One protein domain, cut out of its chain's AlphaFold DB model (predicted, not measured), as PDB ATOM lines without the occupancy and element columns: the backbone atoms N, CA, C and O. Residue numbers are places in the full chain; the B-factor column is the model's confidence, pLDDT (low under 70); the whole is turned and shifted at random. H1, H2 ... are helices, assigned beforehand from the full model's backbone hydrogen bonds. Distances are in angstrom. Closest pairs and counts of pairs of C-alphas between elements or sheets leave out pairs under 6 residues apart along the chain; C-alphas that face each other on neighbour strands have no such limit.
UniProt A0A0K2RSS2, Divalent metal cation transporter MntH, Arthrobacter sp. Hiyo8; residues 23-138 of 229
ATOM      1  N   PRO A  23      52.179 -14.158 -27.150       65.69
ATOM      2  CA  PRO A  23      53.559 -14.342 -26.674       65.69
ATOM      3  C   PRO A  23      54.048 -15.790 -26.815       65.69
ATOM      4  O   PRO A  23      55.221 -16.048 -27.078       65.69
ATOM      5  N   HIS A  24      53.142 -16.757 -26.700       68.56
ATOM      6  CA  HIS A  24      53.454 -18.169 -26.898       68.56
ATOM      7  C   HIS A  24      53.825 -18.479 -28.362       68.56
ATOM      8  O   HIS A  24      54.661 -19.350 -28.602       68.56
ATOM      9  N   ALA A  25      53.280 -17.737 -29.334       72.94
ATOM     10  CA  ALA A  25      53.647 -17.880 -30.741       72.94
ATOM     11  C   ALA A  25      55.082 -17.401 -31.004       72.94
ATOM     12  O   ALA A  25      55.789 -18.017 -31.796       72.94
ATOM     13  N   ILE A  26      55.552 -16.376 -30.283       73.94
ATOM     14  CA  ILE A  26      56.937 -15.884 -30.367       73.94
ATOM     15  C   ILE A  26      57.931 -16.983 -29.951       73.94
ATOM     16  O   ILE A  26      58.884 -17.283 -30.679       73.94
ATOM     17  N   TYR A  27      57.698 -17.623 -28.799       69.69
ATOM     18  CA  TYR A  27      58.543 -18.723 -28.314       69.69
ATOM     19  C   TYR A  27      58.482 -19.956 -29.207       69.69
ATOM     20  O   TYR A  27      59.521 -20.549 -29.505       69.69
ATOM     21  N   LEU A  28      57.280 -20.343 -29.643       70.81
ATOM     22  CA  LEU A  28      57.117 -21.476 -30.541       70.81
ATOM     23  C   LEU A  28      57.832 -21.234 -31.863       70.81
ATOM     24  O   LEU A  28      58.566 -22.100 -32.318       70.81
ATOM     25  N   HIS A  29      57.647 -20.060 -32.459       76.62
ATOM     26  CA  HIS A  29      58.279 -19.728 -33.723       76.62
ATOM     27  C   HIS A  29      59.807 -19.714 -33.600       76.62
ATOM     28  O   HIS A  29      60.488 -20.296 -34.437       76.62
ATOM     29  N   SER A  30      60.348 -19.157 -32.511       74.31
ATOM     30  CA  SER A  30      61.792 -19.209 -32.225       74.31
ATOM     31  C   SER A  30      62.304 -20.653 -32.115       74.31
ATOM     32  O   SER A  30      63.385 -20.970 -32.610       74.31
ATOM     33  N   ALA A  31      61.525 -21.546 -31.495       68.38
ATOM     34  CA  ALA A  31      61.879 -22.956 -31.357       68.38
ATOM     35  C   ALA A  31      61.762 -23.726 -32.684       68.38
ATOM     36  O   ALA A  31      62.697 -24.431 -33.044       68.38
ATOM     37  N   LEU A  32      60.669 -23.550 -33.432       71.31
ATOM     38  CA  LEU A  32      60.441 -24.197 -34.730       71.31
ATOM     39  C   LEU A  32      61.448 -23.734 -35.783       71.31
ATOM     40  O   LEU A  32      61.920 -24.548 -36.572       71.31
ATOM     41  N   ALA A  33      61.807 -22.448 -35.788       68.81
ATOM     42  CA  ALA A  33      62.835 -21.926 -36.678       68.81
ATOM     43  C   ALA A  33      64.195 -22.590 -36.411       68.81
ATOM     44  O   ALA A  33      64.899 -22.923 -37.364       68.81
ATOM     45  N   ARG A  34      64.526 -22.831 -35.132       67.69
ATOM     46  CA  ARG A  34      65.738 -23.550 -34.714       67.69
ATOM     47  C   ARG A  34      65.689 -25.038 -35.074       67.69
ATOM     48  O   ARG A  34      66.698 -25.577 -35.507       67.69
ATOM     49  N   ASP A  35      64.541 -25.687 -34.905       66.94
ATOM     50  CA  ASP A  35      64.373 -27.129 -35.148       66.94
ATOM     51  C   ASP A  35      64.360 -27.465 -36.649       66.94
ATOM     52  O   ASP A  35      64.982 -28.427 -37.085       66.94
ATOM     53  N   ARG A  36      63.707 -26.626 -37.470       65.75
ATOM     54  CA  ARG A  36      63.580 -26.824 -38.924       65.75
ATOM     55  C   ARG A  36      64.883 -26.586 -39.687       65.75
ATOM     56  O   ARG A  36      65.109 -27.238 -40.699       65.75
ATOM     57  N   HIS A  37      65.696 -25.628 -39.250       63.25
ATOM     58  CA  HIS A  37      66.899 -25.215 -39.980       63.25
ATOM     59  C   HIS A  37      68.208 -25.654 -39.308       63.25
ATOM     60  O   HIS A  37      69.273 -25.469 -39.892       63.25
ATOM     61  N   GLY A  38      68.141 -26.246 -38.111       60.19
ATOM     62  CA  GLY A  38      69.315 -26.680 -37.359       60.19
ATOM     63  C   GLY A  38      70.226 -25.528 -36.917       60.19
ATOM     64  O   GLY A  38      69.890 -24.344 -37.014       60.19
ATOM     65  N   PHE A  39      71.398 -25.887 -36.396       62.78
ATOM     66  CA  PHE A  39      72.488 -24.953 -36.126       62.78
ATOM     67  C   PHE A  39      73.583 -25.205 -37.163       62.78
ATOM     68  O   PHE A  39      74.131 -26.302 -37.203       62.78
ATOM     69  N   SER A  40      73.878 -24.209 -37.998       65.44
ATOM     70  CA  SER A  40      75.058 -24.227 -38.865       65.44
ATOM     71  C   SER A  40      76.115 -23.287 -38.294       65.44
ATOM     72  O   SER A  40      75.805 -22.153 -37.913       65.44
ATOM     73  N   GLU A  41      77.353 -23.773 -38.214       66.06
ATOM     74  CA  GLU A  41      78.514 -22.986 -37.790       66.06
ATOM     75  C   GLU A  41      78.970 -21.999 -38.878       66.06
ATOM     76  O   GLU A  41      79.645 -21.020 -38.557       66.06
ATOM     77  N   ASP A  42      78.557 -22.194 -40.140       79.00
ATOM     78  CA  ASP A  42      78.925 -21.316 -41.253       79.00
ATOM     79  C   ASP A  42      78.157 -19.970 -41.190       79.00
ATOM     80  O   ASP A  42      76.919 -19.930 -41.308       79.00
ATOM     81  N   PRO A  43      78.859 -18.824 -41.057       75.56
ATOM     82  CA  PRO A  43      78.243 -17.497 -41.042       75.56
ATOM     83  C   PRO A  43      77.419 -17.167 -42.298       75.56
ATOM     84  O   PRO A  43      76.427 -16.421 -42.214       75.56
ATOM     85  N   ALA A  44      77.814 -17.691 -43.464       78.44
ATOM     86  CA  ALA A  44      77.123 -17.446 -44.728       78.44
ATOM     87  C   ALA A  44      75.782 -18.191 -44.776       78.44
ATOM     88  O   ALA A  44      74.747 -17.603 -45.122       78.44
ATOM     89  N   GLU A  45      75.779 -19.453 -44.345       80.06
ATOM     90  CA  GLU A  45      74.574 -20.274 -44.259       80.06
ATOM     91  C   GLU A  45      73.599 -19.716 -43.215       80.06
ATOM     92  O   GLU A  45      72.422 -19.506 -43.524       80.06
ATOM     93  N   ARG A  46      74.087 -19.318 -42.033       77.25
ATOM     94  CA  ARG A  46      73.264 -18.662 -40.999       77.25
ATOM     95  C   ARG A  46      72.561 -17.408 -41.523       77.25
ATOM     96  O   ARG A  46      71.374 -17.200 -41.270       77.25
ATOM     97  N   THR A  47      73.266 -16.576 -42.289       79.81
ATOM     98  CA  THR A  47      72.680 -15.363 -42.884       79.81
ATOM     99  C   THR A  47      71.596 -15.698 -43.908       79.81
ATOM    100  O   THR A  47      70.561 -15.024 -43.959       79.81
ATOM    101  N   ARG A  48      71.798 -16.749 -44.710       81.75
ATOM    102  CA  ARG A  48      70.796 -17.236 -45.664       81.75
ATOM    103  C   ARG A  48      69.554 -17.768 -44.944       81.75
ATOM    104  O   ARG A  48      68.446 -17.381 -45.312       81.75
ATOM    105  N   LEU A  49      69.731 -18.567 -43.891       81.50
ATOM    106  CA  LEU A  49      68.641 -19.121 -43.078       81.50
ATOM    107  C   LEU A  49      67.801 -18.027 -42.410       81.50
ATOM    108  O   LEU A  49      66.570 -18.077 -42.459       81.50
ATOM    109  N   ILE A  50      68.442 -16.987 -41.862       81.06
ATOM    110  CA  ILE A  50      67.743 -15.829 -41.280       81.06
ATOM    111  C   ILE A  50      66.914 -15.097 -42.346       81.06
ATOM    112  O   ILE A  50      65.768 -14.733 -42.085       81.06
ATOM    113  N   LYS A  51      67.458 -14.894 -43.555       82.56
ATOM    114  CA  LYS A  51      66.723 -14.243 -44.654       82.56
ATOM    115  C   LYS A  51      65.516 -15.066 -45.103       82.56
ATOM    116  O   LYS A  51      64.438 -14.498 -45.252       82.56
ATOM    117  N   ILE A  52      65.682 -16.377 -45.284       84.56
ATOM    118  CA  ILE A  52      64.593 -17.284 -45.680       84.56
ATOM    119  C   ILE A  52      63.498 -17.288 -44.611       84.56
ATOM    120  O   ILE A  52      62.334 -17.057 -44.929       84.56
ATOM    121  N   THR A  53      63.879 -17.452 -43.342       83.31
ATOM    122  CA  THR A  53      62.931 -17.447 -42.219       83.31
ATOM    123  C   THR A  53      62.189 -16.115 -42.131       83.31
ATOM    124  O   THR A  53      60.979 -16.099 -41.933       83.31
ATOM    125  N   ARG A  54      62.871 -14.981 -42.348       83.62
ATOM    126  CA  ARG A  54      62.217 -13.664 -42.379       83.62
ATOM    127  C   ARG A  54      61.149 -13.583 -43.474       83.62
ATOM    128  O   ARG A  54      60.077 -13.053 -43.206       83.62
ATOM    129  N   VAL A  55      61.430 -14.072 -44.681       84.81
ATOM    130  CA  VAL A  55      60.455 -14.052 -45.787       84.81
ATOM    131  C   VAL A  55      59.264 -14.964 -45.487       84.81
ATOM    132  O   VAL A  55      58.131 -14.541 -45.699       84.81
ATOM    133  N   ASP A  56      59.505 -16.155 -44.933       84.81
ATOM    134  CA  ASP A  56      58.450 -17.097 -44.525       84.81
ATOM    135  C   ASP A  56      57.512 -16.461 -43.480       84.81
ATOM    136  O   ASP A  56      56.294 -16.419 -43.651       84.81
ATOM    137  N   VAL A  57      58.086 -15.833 -42.446       83.88
ATOM    138  CA  VAL A  57      57.332 -15.131 -41.393       83.88
ATOM    139  C   VAL A  57      56.532 -13.963 -41.948       83.88
ATOM    140  O   VAL A  57      55.354 -13.823 -41.629       83.88
ATOM    141  N   VAL A  58      57.153 -13.115 -42.770       85.88
ATOM    142  CA  VAL A  58      56.465 -11.957 -43.353       85.88
ATOM    143  C   VAL A  58      55.319 -12.421 -44.251       85.88
ATOM    144  O   VAL A  58      54.221 -11.883 -44.138       85.88
ATOM    145  N   GLY A  59      55.532 -13.446 -45.079       86.88
ATOM    146  CA  GLY A  59      54.483 -14.026 -45.917       86.88
ATOM    147  C   GLY A  59      53.315 -14.572 -45.093       86.88
ATOM    148  O   GLY A  59      52.159 -14.247 -45.374       86.88
ATOM    149  N   ALA A  60      53.608 -15.326 -44.030       85.06
ATOM    150  CA  ALA A  60      52.593 -15.869 -43.133       85.06
ATOM    151  C   ALA A  60      51.798 -14.768 -42.403       85.06
ATOM    152  O   ALA A  60      50.570 -14.841 -42.340       85.06
ATOM    153  N   LEU A  61      52.469 -13.728 -41.889       84.25
ATOM    154  CA  LEU A  61      51.804 -12.605 -41.214       84.25
ATOM    155  C   LEU A  61      50.947 -11.775 -42.175       84.25
ATOM    156  O   LEU A  61      49.861 -11.343 -41.791       84.25
ATOM    157  N   VAL A  62      51.400 -11.565 -43.415       87.56
ATOM    158  CA  VAL A  62      50.611 -10.867 -44.442       87.56
ATOM    159  C   VAL A  62      49.347 -11.658 -44.764       87.56
ATOM    160  O   VAL A  62      48.260 -11.084 -44.758       87.56
ATOM    161  N   LEU A  63      49.462 -12.972 -44.976       87.12
ATOM    162  CA  LEU A  63      48.304 -13.830 -45.224       87.12
ATOM    163  C   LEU A  63      47.317 -13.803 -44.044       87.12
ATOM    164  O   LEU A  63      46.121 -13.610 -44.252       87.12
ATOM    165  N   ALA A  64      47.812 -13.931 -42.810       84.00
ATOM    166  CA  ALA A  64      46.982 -13.839 -41.609       84.00
ATOM    167  C   ALA A  64      46.286 -12.470 -41.489       84.00
ATOM    168  O   ALA A  64      45.103 -12.400 -41.160       84.00
ATOM    169  N   GLY A  65      46.994 -11.384 -41.811       83.88
ATOM    170  CA  GLY A  65      46.440 -10.032 -41.852       83.88
ATOM    171  C   GLY A  65      45.318  -9.889 -42.881       83.88
ATOM    172  O   GLY A  65      44.264  -9.345 -42.558       83.88
ATOM    173  N   VAL A  66      45.503 -10.430 -44.089       88.62
ATOM    174  CA  VAL A  66      44.466 -10.443 -45.135       88.62
ATOM    175  C   VAL A  66      43.222 -11.194 -44.663       88.62
ATOM    176  O   VAL A  66      42.115 -10.683 -44.817       88.62
ATOM    177  N   VAL A  67      43.386 -12.362 -44.036       84.88
ATOM    178  CA  VAL A  67      42.261 -13.145 -43.502       84.88
ATOM    179  C   VAL A  67      41.545 -12.395 -42.372       84.88
ATOM    180  O   VAL A  67      40.318 -12.326 -42.377       84.88
ATOM    181  N   ASN A  68      42.276 -11.763 -41.448       84.69
ATOM    182  CA  ASN A  68      41.682 -10.951 -40.378       84.69
ATOM    183  C   ASN A  68      40.894  -9.753 -40.925       84.69
ATOM    184  O   ASN A  68      39.786  -9.484 -40.462       84.69
ATOM    185  N   ILE A  69      41.429  -9.055 -41.932       84.62
ATOM    186  CA  ILE A  69      40.728  -7.947 -42.595       84.62
ATOM    187  C   ILE A  69      39.486  -8.464 -43.327       84.62
ATOM    188  O   ILE A  69      38.428  -7.850 -43.226       84.62
ATOM    189  N   ALA A  70      39.579  -9.603 -44.019       82.75
ATOM    190  CA  ALA A  70      38.435 -10.216 -44.688       82.75
ATOM    191  C   ALA A  70      37.329 -10.598 -43.691       82.75
ATOM    192  O   ALA A  70      36.163 -10.307 -43.949       82.75
ATOM    193  N   MET A  71      37.683 -11.171 -42.533       80.38
ATOM    194  CA  MET A  71      36.724 -11.465 -41.461       80.38
ATOM    195  C   MET A  71      36.080 -10.194 -40.903       80.38
ATOM    196  O   MET A  71      34.867 -10.165 -40.712       80.38
ATOM    197  N   LEU A  72      36.856  -9.125 -40.691       80.44
ATOM    198  CA  LEU A  72      36.320  -7.849 -40.216       80.44
ATOM    199  C   LEU A  72      35.377  -7.206 -41.242       80.44
ATOM    200  O   LEU A  72      34.324  -6.697 -40.868       80.44
ATOM    201  N   LEU A  73      35.715  -7.256 -42.533       81.75
ATOM    202  CA  LEU A  73      34.854  -6.757 -43.608       81.75
ATOM    203  C   LEU A  73      33.577  -7.588 -43.754       81.75
ATOM    204  O   LEU A  73      32.513  -7.012 -43.961       81.75
ATOM    205  N   LEU A  74      33.675  -8.912 -43.617       77.56
ATOM    206  CA  LEU A  74      32.529  -9.819 -43.616       77.56
ATOM    207  C   LEU A  74      31.589  -9.519 -42.445       77.56
ATOM    208  O   LEU A  74      30.382  -9.395 -42.641       77.56
ATOM    209  N   ALA A  75      32.147  -9.353 -41.243       73.56
ATOM    210  CA  ALA A  75      31.386  -8.952 -40.069       73.56
ATOM    211  C   ALA A  75      30.702  -7.599 -40.314       73.56
ATOM    212  O   ALA A  75      29.488  -7.467 -40.180       73.56
ATOM    213  N   ALA A  76      31.458  -6.609 -40.789       76.12
ATOM    214  CA  ALA A  76      30.935  -5.280 -41.072       76.12
ATOM    215  C   ALA A  76      29.894  -5.252 -42.205       76.12
ATOM    216  O   ALA A  76      29.088  -4.324 -42.237       76.12
ATOM    217  N   SER A  77      29.907  -6.182 -43.162       75.19
ATOM    218  CA  SER A  77      28.935  -6.218 -44.266       75.19
ATOM    219  C   SER A  77      27.690  -7.043 -43.944       75.19
ATOM    220  O   SER A  77      26.603  -6.659 -44.364       75.19
ATOM    221  N   SER A  78      27.835  -8.140 -43.194       66.69
ATOM    222  CA  SER A  78      26.762  -9.122 -42.972       66.69
ATOM    223  C   SER A  78      26.055  -8.980 -41.622       66.69
ATOM    224  O   SER A  78      24.918  -9.419 -41.498       66.69
ATOM    225  N   LEU A  79      26.694  -8.377 -40.610       67.00
ATOM    226  CA  LEU A  79      26.137  -8.257 -39.250       67.00
ATOM    227  C   LEU A  79      25.589  -6.846 -38.957       67.00
ATOM    228  O   LEU A  79      25.115  -6.575 -37.854       67.00
ATOM    229  N   ARG A  80      25.644  -5.921 -39.924       62.00
ATOM    230  CA  ARG A  80      25.231  -4.524 -39.727       62.00
ATOM    231  C   ARG A  80      23.710  -4.445 -39.501       62.00
ATOM    232  O   ARG A  80      22.944  -4.576 -40.449       62.00
ATOM    233  N   GLY A  81      23.291  -4.215 -38.254       57.47
ATOM    234  CA  GLY A  81      21.879  -4.062 -37.868       57.47
ATOM    235  C   GLY A  81      21.150  -5.354 -37.473       57.47
ATOM    236  O   GLY A  81      19.925  -5.342 -37.411       57.47
ATOM    237  N   VAL A  82      21.873  -6.453 -37.213       59.38
ATOM    238  CA  VAL A  82      21.291  -7.737 -36.777       59.38
ATOM    239  C   VAL A  82      21.614  -7.982 -35.297       59.38
ATOM    240  O   VAL A  82      22.785  -8.079 -34.922       59.38
ATOM    241  N   GLU A  83      20.582  -8.088 -34.455       53.28
ATOM    242  CA  GLU A  83      20.715  -8.400 -33.023       53.28
ATOM    243  C   GLU A  83      21.210  -9.848 -32.801       53.28
ATOM    244  O   GLU A  83      20.853 -10.761 -33.547       53.28
ATOM    245  N   GLY A  84      22.041 -10.080 -31.774       59.31
ATOM    246  CA  GLY A  84      22.515 -11.422 -31.383       59.31
ATOM    247  C   GLY A  84      23.754 -11.947 -32.125       59.31
ATOM    248  O   GLY A  84      24.086 -13.134 -32.030       59.31
ATOM    249  N   THR A  85      24.461 -11.081 -32.855       60.62
ATOM    250  CA  THR A  85      25.645 -11.444 -33.658       60.62
ATOM    251  C   THR A  85      26.957 -11.514 -32.869       60.62
ATOM    252  O   THR A  85      27.973 -11.956 -33.404       60.62
ATOM    253  N   ASP A  86      26.917 -11.200 -31.573       61.16
ATOM    254  CA  ASP A  86      28.067 -11.246 -30.656       61.16
ATOM    255  C   ASP A  86      28.497 -12.684 -30.308       61.16
ATOM    256  O   ASP A  86      29.531 -12.918 -29.678       61.16
ATOM    257  N   THR A  87      27.704 -13.677 -30.723       68.44
ATOM    258  CA  THR A  87      27.976 -15.100 -30.502       68.44
ATOM    259  C   THR A  87      28.483 -15.778 -31.772       68.44
ATOM    260  O   THR A  87      28.078 -15.444 -32.881       68.44
ATOM    261  N   ILE A  88      29.319 -16.812 -31.623       69.50
ATOM    262  CA  ILE A  88      29.809 -17.615 -32.759       69.50
ATOM    263  C   ILE A  88      28.640 -18.220 -33.558       69.50
ATOM    264  O   ILE A  88      28.680 -18.257 -34.788       69.50
ATOM    265  N   ALA A  89      27.585 -18.664 -32.865       72.00
ATOM    266  CA  ALA A  89      26.379 -19.197 -33.491       72.00
ATOM    267  C   ALA A  89      25.615 -18.115 -34.275       72.00
ATOM    268  O   ALA A  89      25.219 -18.361 -35.414       72.00
ATOM    269  N   GLY A  90      25.475 -16.913 -33.704       69.50
ATOM    270  CA  GLY A  90      24.876 -15.755 -34.369       69.50
ATOM    271  C   GLY A  90      25.675 -15.293 -35.588       69.50
ATOM    272  O   GLY A  90      25.096 -15.060 -36.646       69.50
ATOM    273  N   ALA A  91      27.007 -15.265 -35.496       72.69
ATOM    274  CA  ALA A  91      27.889 -14.949 -36.617       72.69
ATOM    275  C   ALA A  91      27.777 -15.986 -37.750       72.69
ATOM    276  O   ALA A  91      27.650 -15.614 -38.916       72.69
ATOM    277  N   HIS A  92      27.754 -17.285 -37.430       76.19
ATOM    278  CA  HIS A  92      27.547 -18.340 -38.429       76.19
ATOM    279  C   HIS A  92      26.168 -18.235 -39.096       76.19
ATOM    280  O   HIS A  92      26.065 -18.371 -40.318       76.19
ATOM    281  N   ALA A  93      25.112 -17.980 -38.319       72.38
ATOM    282  CA  ALA A  93      23.762 -17.793 -38.845       72.38
ATOM    283  C   ALA A  93      23.687 -16.574 -39.777       72.38
ATOM    284  O   ALA A  93      23.168 -16.704 -40.884       72.38
ATOM    285  N   ALA A  94      24.289 -15.448 -39.387       73.44
ATOM    286  CA  ALA A  94      24.337 -14.226 -40.190       73.44
ATOM    287  C   ALA A  94      25.106 -14.419 -41.509       73.44
ATOM    288  O   ALA A  94      24.640 -14.012 -42.574       73.44
ATOM    289  N   VAL A  95      26.256 -15.104 -41.469       75.25
ATOM    290  CA  VAL A  95      27.026 -15.453 -42.677       75.25
ATOM    291  C   VAL A  95      26.227 -16.397 -43.577       75.25
ATOM    292  O   VAL A  95      26.179 -16.201 -44.790       75.25
ATOM    293  N   THR A  96      25.551 -17.387 -42.991       78.81
ATOM    294  CA  THR A  96      24.711 -18.340 -43.728       78.81
ATOM    295  C   THR A  96      23.532 -17.646 -44.406       78.81
ATOM    296  O   THR A  96      23.235 -17.946 -45.561       78.81
ATOM    297  N   SER A  97      22.878 -16.703 -43.724       77.81
ATOM    298  CA  SER A  97      21.759 -15.948 -44.292       77.81
ATOM    299  C   SER A  97      22.199 -14.949 -45.361       77.81
ATOM    300  O   SER A  97      21.468 -14.750 -46.327       77.81
ATOM    301  N   ALA A  98      23.375 -14.331 -45.215       77.25
ATOM    302  CA  ALA A  98      23.851 -13.297 -46.135       77.25
ATOM    303  C   ALA A  98      24.524 -13.866 -47.395       77.25
ATOM    304  O   ALA A  98      24.362 -13.322 -48.485       77.25
ATOM    305  N   LEU A  99      25.294 -14.948 -47.250       79.06
ATOM    306  CA  LEU A  99      26.151 -15.498 -48.309       79.06
ATOM    307  C   LEU A  99      25.766 -16.922 -48.732       79.06
ATOM    308  O   LEU A  99      26.301 -17.453 -49.706       79.06
ATOM    309  N   GLY A 100      24.817 -17.536 -48.030       82.38
ATOM    310  CA  GLY A 100      24.268 -18.845 -48.346       82.38
ATOM    311  C   GLY A 100      24.893 -20.012 -47.563       82.38
ATOM    312  O   GLY A 100      25.947 -19.879 -46.932       82.38
ATOM    313  N   PRO A 101      24.264 -21.204 -47.630       84.75
ATOM    314  CA  PRO A 101      24.612 -22.365 -46.802       84.75
ATOM    315  C   PRO A 101      26.041 -22.874 -46.991       84.75
ATOM    316  O   PRO A 101      26.694 -23.269 -46.030       84.75
ATOM    317  N   ILE A 102      26.545 -22.842 -48.228       87.31
ATOM    318  CA  ILE A 102      27.881 -23.353 -48.565       87.31
ATOM    319  C   ILE A 102      28.965 -22.531 -47.858       87.31
ATOM    320  O   ILE A 102      29.910 -23.091 -47.301       87.31
ATOM    321  N   ILE A 103      28.811 -21.204 -47.840       83.25
ATOM    322  CA  ILE A 103      29.769 -20.298 -47.199       83.25
ATOM    323  C   ILE A 103      29.672 -20.407 -45.672       83.25
ATOM    324  O   ILE A 103      30.707 -20.412 -45.007       83.25
ATOM    325  N   GLY A 104      28.466 -20.591 -45.123       81.81
ATOM    326  CA  GLY A 104      28.272 -20.901 -43.701       81.81
ATOM    327  C   GLY A 104      29.056 -22.142 -43.262       81.81
ATOM    328  O   GLY A 104      29.862 -22.076 -42.332       81.81
ATOM    329  N   VAL A 105      28.925 -23.247 -44.003       86.50
ATOM    330  CA  VAL A 105      29.674 -24.487 -43.725       86.50
ATOM    331  C   VAL A 105      31.187 -24.266 -43.821       86.50
ATOM    332  O   VAL A 105      31.922 -24.702 -42.934       86.50
ATOM    333  N   ALA A 106      31.667 -23.558 -44.848       86.12
ATOM    334  CA  ALA A 106      33.090 -23.240 -44.984       86.12
ATOM    335  C   ALA A 106      33.617 -22.401 -43.802       86.12
ATOM    336  O   ALA A 106      34.703 -22.674 -43.287       86.12
ATOM    337  N   PHE A 107      32.830 -21.432 -43.327       83.06
ATOM    338  CA  PHE A 107      33.145 -20.636 -42.141       83.06
ATOM    339  C   PHE A 107      33.202 -21.501 -40.872       83.06
ATOM    340  O   PHE A 107      34.162 -21.404 -40.107       83.06
ATOM    341  N   GLY A 108      32.237 -22.405 -40.679       84.62
ATOM    342  CA  GLY A 108      32.226 -23.350 -39.559       84.62
ATOM    343  C   GLY A 108      33.438 -24.291 -39.553       84.62
ATOM    344  O   GLY A 108      34.083 -24.466 -38.516       84.62
ATOM    345  N   ILE A 109      33.808 -24.840 -40.717       89.31
ATOM    346  CA  ILE A 109      35.027 -25.650 -40.874       89.31
ATOM    347  C   ILE A 109      36.269 -24.812 -40.553       89.31
ATOM    348  O   ILE A 109      37.156 -25.289 -39.846       89.31
ATOM    349  N   GLY A 110      36.324 -23.563 -41.021       86.50
ATOM    350  CA  GLY A 110      37.415 -22.635 -40.729       86.50
ATOM    351  C   GLY A 110      37.574 -22.350 -39.233       86.50
ATOM    352  O   GLY A 110      38.689 -22.418 -38.713       86.50
ATOM    353  N   LEU A 111      36.471 -22.106 -38.519       85.38
ATOM    354  CA  LEU A 111      36.477 -21.911 -37.065       85.38
ATOM    355  C   LEU A 111      36.976 -23.154 -36.320       85.38
ATOM    356  O   LEU A 111      37.810 -23.042 -35.419       85.38
ATOM    357  N   LEU A 112      36.515 -24.342 -36.719       86.50
ATOM    358  CA  LEU A 112      36.949 -25.602 -36.118       86.50
ATOM    359  C   LEU A 112      38.436 -25.866 -36.389       86.50
ATOM    360  O   LEU A 112      39.189 -26.176 -35.464       86.50
ATOM    361  N   ALA A 113      38.881 -25.682 -37.633       87.38
ATOM    362  CA  ALA A 113      40.281 -25.822 -38.023       87.38
ATOM    363  C   ALA A 113      41.183 -24.835 -37.262       87.38
ATOM    364  O   ALA A 113      42.228 -25.236 -36.752       87.38
ATOM    365  N   SER A 114      40.756 -23.577 -37.113       83.38
ATOM    366  CA  SER A 114      41.460 -22.554 -36.329       83.38
ATOM    367  C   SER A 114      41.568 -22.941 -34.848       83.38
ATOM    368  O   SER A 114      42.652 -22.867 -34.265       83.38
ATOM    369  N   GLY A 115      40.488 -23.453 -34.246       82.69
ATOM    370  CA  GLY A 115      40.494 -23.937 -32.861       82.69
ATOM    371  C   GLY A 115      41.448 -25.119 -32.637       82.69
ATOM    372  O   GLY A 115      42.222 -25.131 -31.672       82.69
ATOM    373  N   LEU A 116      41.454 -26.091 -33.555       84.69
ATOM    374  CA  LEU A 116      42.372 -27.236 -33.510       84.69
ATOM    375  C   LEU A 116      43.833 -26.815 -33.726       84.69
ATOM    376  O   LEU A 116      44.728 -27.290 -33.012       84.69
ATOM    377  N   ALA A 117      44.079 -25.902 -34.669       83.19
ATOM    378  CA  ALA A 117      45.403 -25.352 -34.937       83.19
ATOM    379  C   ALA A 117      45.939 -24.587 -33.719       83.19
ATOM    380  O   ALA A 117      47.044 -24.874 -33.256       83.19
ATOM    381  N   SER A 118      45.135 -23.692 -33.138       78.00
ATOM    382  CA  SER A 118      45.485 -22.918 -31.939       78.00
ATOM    383  C   SER A 118      45.791 -23.821 -30.740       78.00
ATOM    384  O   SER A 118      46.806 -23.645 -30.063       78.00
ATOM    385  N   THR A 119      44.992 -24.874 -30.532       79.56
ATOM    386  CA  THR A 119      45.239 -25.856 -29.461       79.56
ATOM    387  C   THR A 119      46.578 -26.572 -29.650       79.56
ATOM    388  O   THR A 119      47.346 -26.730 -28.695       79.56
ATOM    389  N   SER A 120      46.886 -26.987 -30.880       80.62
ATOM    390  CA  SER A 120      48.138 -27.681 -31.209       80.62
ATOM    391  C   SER A 120      49.347 -26.766 -30.996       80.62
ATOM    392  O   SER A 120      50.294 -27.133 -30.298       80.62
ATOM    393  N   VAL A 121      49.275 -25.540 -31.519       79.38
ATOM    394  CA  VAL A 121      50.281 -24.481 -31.345       79.38
ATOM    395  C   VAL A 121      50.505 -24.176 -29.861       79.38
ATOM    396  O   VAL A 121      51.650 -24.157 -29.411       79.38
ATOM    397  N   GLY A 122      49.443 -24.021 -29.065       76.62
ATOM    398  CA  GLY A 122      49.540 -23.781 -27.621       76.62
ATOM    399  C   GLY A 122      50.183 -24.944 -26.848       76.62
ATOM    400  O   GLY A 122      50.985 -24.733 -25.924       76.62
ATOM    401  N   CYS A 123      49.900 -26.188 -27.250       76.56
ATOM    402  CA  CYS A 123      50.524 -27.376 -26.664       76.56
ATOM    403  C   CYS A 123      52.035 -27.411 -26.924       76.56
ATOM    404  O   CYS A 123      52.800 -27.633 -25.981       76.56
ATOM    405  N   TYR A 124      52.464 -27.137 -28.158       77.25
ATOM    406  CA  TYR A 124      53.884 -27.057 -28.498       77.25
ATOM    407  C   TYR A 124      54.575 -25.877 -27.817       77.25
ATOM    408  O   TYR A 124      55.609 -26.063 -27.180       77.25
ATOM    409  N   ALA A 125      53.987 -24.682 -27.884       75.06
ATOM    410  CA  ALA A 125      54.562 -23.475 -27.297       75.06
ATOM    411  C   ALA A 125      54.806 -23.631 -25.796       75.06
ATOM    412  O   ALA A 125      55.833 -23.237 -25.256       75.06
ATOM    413  N   GLY A 126      53.863 -24.236 -25.087       74.19
ATOM    414  CA  GLY A 126      54.070 -24.419 -23.666       74.19
ATOM    415  C   GLY A 126      54.948 -25.627 -23.310       74.19
ATOM    416  O   GLY A 126      55.536 -25.622 -22.233       74.19
ATOM    417  N   ALA A 127      55.112 -26.609 -24.205       74.62
ATOM    418  CA  ALA A 127      56.140 -27.642 -24.054       74.62
ATOM    419  C   ALA A 127      57.549 -27.052 -24.231       74.62
ATOM    420  O   ALA A 127      58.449 -27.383 -23.460       74.62
ATOM    421  N   THR A 128      57.737 -26.128 -25.181       73.81
ATOM    422  CA  THR A 128      59.019 -25.432 -25.371       73.81
ATOM    423  C   THR A 128      59.330 -24.495 -24.206       73.81
ATOM    424  O   THR A 128      60.466 -24.480 -23.735       73.81
ATOM    425  N   VAL A 129      58.331 -23.785 -23.667       73.19
ATOM    426  CA  VAL A 129      58.491 -22.954 -22.459       73.19
ATOM    427  C   VAL A 129      58.817 -23.808 -21.225       73.19
ATOM    428  O   VAL A 129      59.780 -23.505 -20.521       73.19
ATOM    429  N   MET A 130      58.079 -24.898 -20.970       71.19
ATOM    430  CA  MET A 130      58.354 -25.799 -19.837       71.19
ATOM    431  C   MET A 130      59.721 -26.481 -19.954       71.19
ATOM    432  O   MET A 130      60.456 -26.548 -18.970       71.19
ATOM    433  N   GLY A 131      60.096 -26.935 -21.150       69.19
ATOM    434  CA  GLY A 131      61.400 -27.549 -21.388       69.19
ATOM    435  C   GLY A 131      62.558 -26.552 -21.294       69.19
ATOM    436  O   GLY A 131      63.607 -26.888 -20.751       69.19
ATOM    437  N   GLY A 132      62.373 -25.326 -21.788       70.12
ATOM    438  CA  GLY A 132      63.415 -24.299 -21.820       70.12
ATOM    439  C   GLY A 132      63.625 -23.582 -20.486       70.12
ATOM    440  O   GLY A 132      64.764 -23.442 -20.048       70.12
ATOM    441  N   LEU A 133      62.543 -23.135 -19.838       69.88
ATOM    442  CA  LEU A 133      62.612 -22.321 -18.616       69.88
ATOM    443  C   LEU A 133      62.515 -23.154 -17.336       69.88
ATOM    444  O   LEU A 133      63.254 -22.901 -16.391       69.88
ATOM    445  N   LEU A 134      61.622 -24.148 -17.301       68.19
ATOM    446  CA  LEU A 134      61.396 -24.972 -16.107       68.19
ATOM    447  C   LEU A 134      62.222 -26.268 -16.122       68.19
ATOM    448  O   LEU A 134      62.364 -26.902 -15.084       68.19
ATOM    449  N   LYS A 135      62.785 -26.661 -17.278       71.00
ATOM    450  CA  LYS A 135      63.467 -27.952 -17.511       71.00
ATOM    451  C   LYS A 135      62.607 -29.176 -17.153       71.00
ATOM    452  O   LYS A 135      63.135 -30.256 -16.898       71.00
ATOM    453  N   ILE A 136      61.280 -29.029 -17.178       71.31
ATOM    454  CA  ILE A 136      60.317 -30.100 -16.889       71.31
ATOM    455  C   ILE A 136      59.721 -30.591 -18.210       71.31
ATOM    456  O   ILE A 136      59.267 -29.795 -19.032       71.31
ATOM    457  N   ARG A 137      59.688 -31.913 -18.414       66.69
ATOM    458  CA  ARG A 137      59.002 -32.550 -19.548       66.69
ATOM    459  C   ARG A 137      57.724 -33.223 -19.061       66.69
ATOM    460  O   ARG A 137      57.780 -34.284 -18.452       66.69
ATOM    461  N   ILE A 138      56.580 -32.598 -19.336       71.12
ATOM    462  CA  ILE A 138      55.252 -33.156 -19.044       71.12
ATOM    463  C   ILE A 138      54.682 -33.768 -20.335       71.12
ATOM    464  O   ILE A 138      54.719 -33.100 -21.372       71.12
TER     465      ILE A 138
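What this domain is: This is residues 23 to 138 of the 229 residues of the protein "Divalent metal cation transporter MntH" of Arthrobacter sp. Hiyo8 (UniProt A0A0K2RSS2). Two long helices, H2 and H4, make the arms of an open V, with the short helix H3 at its closed end and H1 between the arms toward the open end. The middle of the frame is empty, and H2 and H4 stay apart. The printed part has 116 residues with four named helices in the order H1, H2, H3, H4 and no named strand: all helix. It is loose, with a radius of gyration of the C-alphas of 19.5 A, and elongated, spanning 59 by 34 by 21 A.

Where its parts are: Find C-alpha 23 at (53.559, -14.342, -26.674); from there H1, residues 23 to 37, runs 21.8 A. At C-alpha 43, (78.243, -17.497, -41.042), H2 begins and runs 52.2 A through residues 43 to 78. Next come H3, residues 88 to 99, 16.1 A, and H4, residues 101 to 134, 48.0 A, ending at C-alpha 134, (61.396, -24.972, -16.107).

How they stand to each other: Look first at Leu 28 and Ala 125, the closest C-alphas of H1 and H4, 4.6 A apart; H1 touches residues 121 to 129 of H4, about perpendicular at 79 degrees. H1 and H2 are close but not clearly touching, nearest at C-alphas 37 and 49, 7.1 A. Residues 74 to 78 of H2 touch H3, about perpendicular at 75 degrees, closest at C-alphas 78 and 98, 6.0 A. H3 and H4 form a helical hairpin, opposite ways at a steep tilt of 38 degrees; their closest C-alphas, 96 and 104, are 4.4 A apart. H1 and H3 are apart. In H1, H2, H3 and H4 every O i to N i+4 pair is within hydrogen-bond range.

The domain as a whole: C-alphas 42 and 83, the two farthest apart, are 60.2 A from each other. Residues 58 to 70 of H2 and 112 to 117 of H4 stand free. The printed part has no cut and no long link. Mean pLDDT of the printed part is 76.2; among the residues under 70 are 33 to 41 and 78 to 88.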